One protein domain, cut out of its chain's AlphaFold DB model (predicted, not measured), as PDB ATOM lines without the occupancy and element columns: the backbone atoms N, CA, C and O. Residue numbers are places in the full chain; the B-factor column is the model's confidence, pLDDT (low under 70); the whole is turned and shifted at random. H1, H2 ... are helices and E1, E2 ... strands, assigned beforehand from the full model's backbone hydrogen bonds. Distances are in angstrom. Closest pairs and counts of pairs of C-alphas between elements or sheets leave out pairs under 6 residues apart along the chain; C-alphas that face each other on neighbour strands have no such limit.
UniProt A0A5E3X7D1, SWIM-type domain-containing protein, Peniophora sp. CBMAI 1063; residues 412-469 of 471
ATOM      1  N   GLY A 412     260.279 256.196 181.379       63.50
ATOM      2  CA  GLY A 412     260.225 254.761 181.073       63.50
ATOM      3  C   GLY A 412     258.870 254.269 180.531       63.50
ATOM      4  O   GLY A 412     258.849 253.371 179.692       63.50
ATOM      5  N   ILE A 413     257.749 254.874 180.947       67.06
ATOM      6  CA  ILE A 413     256.404 254.588 180.418       67.06
ATOM      7  C   ILE A 413     256.180 255.341 179.096       67.06
ATOM      8  O   ILE A 413     255.687 254.729 178.155       67.06
ATOM      9  N   LYS A 414     256.618 256.605 178.960       69.88
ATOM     10  CA  LYS A 414     256.639 257.323 177.664       69.88
ATOM     11  C   LYS A 414     257.464 256.549 176.623       69.88
ATOM     12  O   LYS A 414     257.016 256.388 175.496       69.88
ATOM     13  N   ALA A 415     258.612 255.988 177.006       66.94
ATOM     14  CA  ALA A 415     259.470 255.167 176.154       66.94
ATOM     15  C   ALA A 415     258.925 253.746 175.930       66.94
ATOM     16  O   ALA A 415     259.152 253.164 174.873       66.94
ATOM     17  N   ALA A 416     258.211 253.146 176.889       68.81
ATOM     18  CA  ALA A 416     257.476 251.897 176.656       68.81
ATOM     19  C   ALA A 416     256.321 252.109 175.665       68.81
ATOM     20  O   ALA A 416     256.157 251.311 174.748       68.81
ATOM     21  N   LEU A 417     255.589 253.219 175.795       73.44
ATOM     22  CA  LEU A 417     254.526 253.630 174.884       73.44
ATOM     23  C   LEU A 417     255.081 253.960 173.490       73.44
ATOM     24  O   LEU A 417     254.575 253.435 172.507       73.44
ATOM     25  N   ALA A 418     256.168 254.732 173.391       74.31
ATOM     26  CA  ALA A 418     256.846 255.010 172.125       74.31
ATOM     27  C   ALA A 418     257.301 253.713 171.434       74.31
ATOM     28  O   ALA A 418     256.967 253.496 170.271       74.31
ATOM     29  N   ARG A 419     257.948 252.793 172.171       75.69
ATOM     30  CA  ARG A 419     258.317 251.459 171.660       75.69
ATOM     31  C   ARG A 419     257.097 250.647 171.211       75.69
ATOM     32  O   ARG A 419     257.161 250.021 170.159       75.69
ATOM     33  N   ALA A 420     255.985 250.692 171.946       71.88
ATOM     34  CA  ALA A 420     254.736 250.021 171.574       71.88
ATOM     35  C   ALA A 420     254.048 250.637 170.336       71.88
ATOM     36  O   ALA A 420     253.355 249.926 169.614       71.88
ATOM     37  N   ILE A 421     254.262 251.930 170.064       78.88
ATOM     38  CA  ILE A 421     253.782 252.640 168.861       78.88
ATOM     39  C   ILE A 421     254.821 252.565 167.711       78.88
ATOM     40  O   ILE A 421     254.598 253.084 166.620       78.88
ATOM     41  N   GLY A 422     255.964 251.898 167.913       62.22
ATOM     42  CA  GLY A 422     257.019 251.750 166.901       62.22
ATOM     43  C   GLY A 422     257.935 252.971 166.731       62.22
ATOM     44  O   GLY A 422     258.738 253.010 165.802       62.22
ATOM     45  N   GLN A 423     257.861 253.957 167.628       58.59
ATOM     46  CA  GLN A 423     258.803 255.075 167.689       58.59
ATOM     47  C   GLN A 423     260.021 254.688 168.538       58.59
ATOM     48  O   GLN A 423     259.925 254.466 169.748       58.59
ATOM     49  N   THR A 424     261.194 254.618 167.907       47.81
ATOM     50  CA  THR A 424     262.460 254.268 168.564       47.81
ATOM     51  C   THR A 424     262.997 255.429 169.401       47.81
ATOM     52  O   THR A 424     263.882 256.168 168.970       47.81
ATOM     53  N   ALA A 425     262.471 255.582 170.615       46.94
ATOM     54  CA  ALA A 425     263.138 256.341 171.668       46.94
ATOM     55  C   ALA A 425     264.435 255.619 172.083       46.94
ATOM     56  O   ALA A 425     264.432 254.401 172.284       46.94
ATOM     57  N   GLY A 426     265.539 256.364 172.178       45.78
ATOM     58  CA  GLY A 426     266.847 255.829 172.562       45.78
ATOM     59  C   GLY A 426     266.895 255.326 174.015       45.78
ATOM     60  O   GLY A 426     266.011 255.641 174.814       45.78
ATOM     61  N   PRO A 427     267.913 254.526 174.383       43.88
ATOM     62  CA  PRO A 427     268.036 253.980 175.729       43.88
ATOM     63  C   PRO A 427     268.549 255.036 176.722       43.88
ATOM     64  O   PRO A 427     269.760 255.214 176.880       43.88
ATOM     65  N   ASP A 428     267.631 255.685 177.444       48.62
ATOM     66  CA  ASP A 428     267.954 256.544 178.592       48.62
ATOM     67  C   ASP A 428     268.637 255.726 179.700       48.62
ATOM     68  O   ASP A 428     268.011 255.073 180.537       48.62
ATOM     69  N   THR A 429     269.966 255.754 179.686       53.53
ATOM     70  CA  THR A 429     270.846 254.971 180.559       53.53
ATOM     71  C   THR A 429     271.447 255.854 181.649       53.53
ATOM     72  O   THR A 429     272.660 256.036 181.750       53.53
ATOM     73  N   SER A 430     270.591 256.406 182.515       51.38
ATOM     74  CA  SER A 430     271.065 257.075 183.733       51.38
ATOM     75  C   SER A 430     270.111 256.948 184.929       51.38
ATOM     76  O   SER A 430     269.266 257.797 185.173       51.38
ATOM     77  N   ASN A 431     270.354 255.937 185.774       54.56
ATOM     78  CA  ASN A 431     269.957 255.934 187.196       54.56
ATOM     79  C   ASN A 431     270.815 256.948 187.989       54.56
ATOM     80  O   ASN A 431     271.487 256.601 188.959       54.56
ATOM     81  N   LYS A 432     270.905 258.191 187.509       65.94
ATOM     82  CA  LYS A 432     271.725 259.254 188.101       65.94
ATOM     83  C   LYS A 432     270.834 260.461 188.346       65.94
ATOM     84  O   LYS A 432     270.038 260.825 187.488       65.94
ATOM     85  N   GLN A 433     270.988 261.075 189.515       74.50
ATOM     86  CA  GLN A 433     270.276 262.290 189.907       74.50
ATOM     87  C   GLN A 433     270.448 263.372 188.830       74.50
ATOM     88  O   GLN A 433     271.568 263.829 188.582       74.50
ATOM     89  N   LYS A 434     269.351 263.763 188.168       76.81
ATOM     90  CA  LYS A 434     269.383 264.786 187.116       76.81
ATOM     91  C   LYS A 434     269.456 266.158 187.781       76.81
ATOM     92  O   LYS A 434     268.507 266.577 188.442       76.81
ATOM     93  N   MET A 435     270.574 266.861 187.606       81.81
ATOM     94  CA  MET A 435     270.673 268.254 188.045       81.81
ATOM     95  C   MET A 435     269.739 269.144 187.207       81.81
ATOM     96  O   MET A 435     269.682 268.956 185.989       81.81
ATOM     97  N   PRO A 436     269.019 270.095 187.829       83.38
ATOM     98  CA  PRO A 436     268.082 270.949 187.113       83.38
ATOM     99  C   PRO A 436     268.768 271.884 186.108       83.38
ATOM    100  O   PRO A 436     269.688 272.639 186.443       83.38
ATOM    101  N   GLY A 437     268.281 271.850 184.868       83.69
ATOM    102  CA  GLY A 437     268.588 272.832 183.831       83.69
ATOM    103  C   GLY A 437     267.927 274.198 184.085       83.69
ATOM    104  O   GLY A 437     267.226 274.368 185.082       83.69
ATOM    105  N   PRO A 438     268.140 275.182 183.191       82.50
ATOM    106  CA  PRO A 438     267.539 276.516 183.307       82.50
ATOM    107  C   PRO A 438     266.002 276.499 183.261       82.50
ATOM    108  O   PRO A 438     265.375 277.298 183.946       82.50
ATOM    109  N   GLU A 439     265.417 275.543 182.534       80.44
ATOM    110  CA  GLU A 439     263.963 275.380 182.377       80.44
ATOM    111  C   GLU A 439     263.334 274.396 183.394       80.44
ATOM    112  O   GLU A 439     262.131 274.149 183.349       80.44
ATOM    113  N   ASP A 440     264.125 273.782 184.288       82.88
ATOM    114  CA  ASP A 440     263.628 272.789 185.257       82.88
ATOM    115  C   ASP A 440     263.128 273.485 186.553       82.88
ATOM    116  O   ASP A 440     263.891 273.762 187.489       82.88
ATOM    117  N   ASP A 441     261.817 273.741 186.622       87.62
ATOM    118  CA  ASP A 441     261.108 274.242 187.813       87.62
ATOM    119  C   ASP A 441     260.802 273.133 188.839       87.62
ATOM    120  O   ASP A 441     260.501 271.987 188.498       87.62
ATOM    121  N   CYS A 442     260.801 273.474 190.133       87.12
ATOM    122  CA  CYS A 442     260.408 272.535 191.187       87.12
ATOM    123  C   CYS A 442     258.893 272.241 191.134       87.12
ATOM    124  O   CYS A 442     258.105 273.140 191.442       87.12
ATOM    125  N   PRO A 443     258.442 270.991 190.903       85.25
ATOM    126  CA  PRO A 443     257.028 270.663 190.666       85.25
ATOM    127  C   PRO A 443     256.099 270.888 191.870       85.25
ATOM    128  O   PRO A 443     254.879 270.922 191.715       85.25
ATOM    129  N   ILE A 444     256.664 271.043 193.073       86.56
ATOM    130  CA  ILE A 444     255.910 271.325 194.303       86.56
ATOM    131  C   ILE A 444     255.711 272.836 194.500       86.56
ATOM    132  O   ILE A 444     254.628 273.255 194.893       86.56
ATOM    133  N   CYS A 445     256.719 273.678 194.241       86.56
ATOM    134  CA  CYS A 445     256.670 275.112 194.575       86.56
ATOM    135  C   CYS A 445     256.709 276.072 193.378       86.56
ATOM    136  O   CYS A 445     256.508 277.270 193.571       86.56
ATOM    137  N   TYR A 446     256.916 275.555 192.161       87.75
ATOM    138  CA  TYR A 446     256.992 276.322 190.912       87.75
ATOM    139  C   TYR A 446     257.991 277.486 191.030       87.75
ATOM    140  O   TYR A 446     257.683 278.660 190.820       87.75
ATOM    141  N   GLU A 447     259.194 277.125 191.476       86.06
ATOM    142  CA  GLU A 447     260.371 277.987 191.538       86.06
ATOM    143  C   GLU A 447     261.513 277.284 190.811       86.06
ATOM    144  O   GLU A 447     261.749 276.095 191.066       86.06
ATOM    145  N   GLY A 448     262.223 278.033 189.967       86.25
ATOM    146  CA  GLY A 448     263.360 277.539 189.201       86.25
ATOM    147  C   GLY A 448     264.431 276.957 190.108       86.25
ATOM    148  O   GLY A 448     264.803 277.566 191.114       86.25
ATOM    149  N   MET A 449     264.920 275.767 189.758       85.88
ATOM    150  CA  MET A 449     265.956 275.075 190.530       85.88
ATOM    151  C   MET A 449     267.371 275.302 189.977       85.88
ATOM    152  O   MET A 449     268.348 274.792 190.528       85.88
ATOM    153  N   HIS A 450     267.498 276.063 188.888       84.44
ATOM    154  CA  HIS A 450     268.766 276.298 188.214       84.44
ATOM    155  C   HIS A 450     269.792 277.015 189.106       84.44
ATOM    156  O   HIS A 450     269.487 278.009 189.761       84.44
ATOM    157  N   GLY A 451     271.032 276.515 189.115       81.88
ATOM    158  CA  GLY A 451     272.137 277.103 189.882       81.88
ATOM    159  C   GLY A 451     272.036 276.943 191.405       81.88
ATOM    160  O   GLY A 451     272.840 277.528 192.128       81.88
ATOM    161  N   ILE A 452     271.076 276.166 191.915       85.75
ATOM    162  CA  ILE A 452     270.898 275.950 193.355       85.75
ATOM    163  C   ILE A 452     271.835 274.851 193.864       85.75
ATOM    164  O   ILE A 452     271.974 273.792 193.256       85.75
ATOM    165  N   ASP A 453     272.448 275.090 195.029       84.88
ATOM    166  CA  ASP A 453     273.314 274.116 195.697       84.88
ATOM    167  C   ASP A 453     272.609 272.764 195.873       84.88
ATOM    168  O   ASP A 453     271.538 272.695 196.483       84.88
ATOM    169  N   ALA A 454     273.268 271.666 195.497       83.50
ATOM    170  CA  ALA A 454     272.741 270.310 195.686       83.50
ATOM    171  C   ALA A 454     272.338 269.997 197.148       83.50
ATOM    172  O   ALA A 454     271.473 269.164 197.384       83.50
ATOM    173  N   LYS A 455     272.900 270.710 198.139       87.31
ATOM    174  CA  LYS A 455     272.540 270.611 199.571       87.31
ATOM    175  C   LYS A 455     271.127 271.127 199.904       87.31
ATOM    176  O   LYS A 455     270.585 270.779 200.954       87.31
ATOM    177  N   LYS A 456     270.561 271.993 199.056       88.12
ATOM    178  CA  LYS A 456     269.204 272.569 199.161       88.12
ATOM    179  C   LYS A 456     268.188 271.815 198.295       88.12
ATOM    180  O   LYS A 456     266.995 272.121 198.351       88.12
ATOM    181  N   LEU A 457     268.655 270.848 197.508       90.19
ATOM    182  CA  LEU A 457     267.833 269.970 196.691       90.19
ATOM    183  C   LEU A 457     267.676 268.608 197.376       90.19
ATOM    184  O   LEU A 457     268.521 268.170 198.157       90.19
ATOM    185  N   THR A 458     266.570 267.945 197.083       90.75
ATOM    186  CA  THR A 458     266.309 266.542 197.401       90.75
ATOM    187  C   THR A 458     265.820 265.867 196.128       90.75
ATOM    188  O   THR A 458     265.173 266.509 195.307       90.75
ATOM    189  N   PHE A 459     266.144 264.596 195.928       89.00
ATOM    190  CA  PHE A 459     265.794 263.874 194.704       89.00
ATOM    191  C   PHE A 459     264.702 262.851 195.000       89.00
ATOM    192  O   PHE A 459     264.650 262.306 196.100       89.00
ATOM    193  N   CYS A 460     263.810 262.610 194.041       83.56
ATOM    194  CA  CYS A 460     262.821 261.541 194.161       83.56
ATOM    195  C   CYS A 460     263.471 260.176 193.888       83.56
ATOM    196  O   CYS A 460     264.062 259.994 192.825       83.56
ATOM    197  N   ASP A 461     263.290 259.202 194.781       83.44
ATOM    198  CA  ASP A 461     263.873 257.853 194.646       83.44
ATOM    199  C   ASP A 461     263.348 257.063 193.429       83.44
ATOM    200  O   ASP A 461     263.969 256.097 192.994       83.44
ATOM    201  N   VAL A 462     262.198 257.462 192.871       80.38
ATOM    202  CA  VAL A 462     261.565 256.787 191.726       80.38
ATOM    203  C   VAL A 462     261.975 257.431 190.402       80.38
ATOM    204  O   VAL A 462     262.498 256.755 189.520       80.38
ATOM    205  N   CYS A 463     261.738 258.737 190.236       77.19
ATOM    206  CA  CYS A 463     261.975 259.432 188.965       77.19
ATOM    207  C   CYS A 463     263.298 260.211 188.902       77.19
ATOM    208  O   CYS A 463     263.601 260.774 187.856       77.19
ATOM    209  N   HIS A 464     264.073 260.268 189.991       81.81
ATOM    210  CA  HIS A 464     265.360 260.975 190.093       81.81
ATOM    211  C   HIS A 464     265.327 262.483 189.771       81.81
ATOM    212  O   HIS A 464     266.382 263.118 189.679       81.81
ATOM    213  N   ASN A 465     264.133 263.076 189.665       84.75
ATOM    214  CA  ASN A 465     263.942 264.515 189.526       84.75
ATOM    215  C   ASN A 465     264.340 265.242 190.815       84.75
ATOM    216  O   ASN A 465     264.044 264.778 191.921       84.75
ATOM    217  N   ALA A 466     264.971 266.405 190.652       88.19
ATOM    218  CA  ALA A 466     265.241 267.332 191.739       88.19
ATOM    219  C   ALA A 466     263.948 267.980 192.256       88.19
ATOM    220  O   ALA A 466     263.016 268.262 191.503       88.19
ATOM    221  N   LEU A 467     263.928 268.247 193.556       89.50
ATOM    222  CA  LEU A 467     262.912 268.985 194.288       89.50
ATOM    223  C   LEU A 467     263.629 269.943 195.238       89.50
ATOM    224  O   LEU A 467     264.694 269.622 195.771       89.50
ATOM    225  N   HIS A 468     263.025 271.087 195.543       89.50
ATOM    226  CA  HIS A 468     263.468 271.876 196.685       89.50
ATOM    227  C   HIS A 468     263.278 271.097 197.983       89.50
ATOM    228  O   HIS A 468     262.201 270.554 198.237       89.50
ATOM    229  N   LYS A 469     264.307 271.087 198.833       86.56
ATOM    230  CA  LYS A 469     264.188 270.534 200.179       86.56
ATOM    231  C   LYS A 469     263.115 271.326 200.952       86.56
ATOM    232  O   LYS A 469     263.235 272.555 201.024       86.56
TER     233      LYS A 469
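Overview. This is residues 412 to 469 of the 471 residues of the protein "SWIM-type domain-containing protein" of Peniophora sp. CBMAI 1063 (UniProt A0A5E3X7D1). The domain has little regular structure: a small head at one end, where a hairpin of two short strands, E1 and E2, has the loops of residues 433 to 456 beside it, and one short helix, H1, at the other end, with a drawn-out stretch between. The printed part has 58 residues, 15 of them in named elements, in the order H1, E1, E2; the sheet E1 - E2 is antiparallel and the class is mixed, helices and strands. The whole is loose, with a radius of gyration of the C-alphas of 13.8 A, and elongated, spanning 40 by 20 by 17 A.

Arrangement. E1, residues 457 to 459, and E2, residues 466 to 468, form an antiparallel hairpin, their directions at 136 degrees. N 458 and O 467 are within hydrogen-bond range at 2.8 A. H1, residues 412 to 420, is apart from E2; every O i to N i+4 pair in H1 is within hydrogen-bond range.

Along the chain. H1 measures 12.0 A from C-alpha 412 at (260.225, 254.761, 181.073) to C-alpha 420. E1 measures 6.7 A and E2 6.9 A, ending at C-alpha 468 at (263.468, 271.876, 196.685).

Size, cuts and confidence. The farthest C-alphas, of Gly 422 and Lys 455, are 40.8 A apart. The printed part has no cut. The link H1 to E1 is long, 36 residues. Residues 412 to 416 and 422 to 432 of the model have pLDDT under 70.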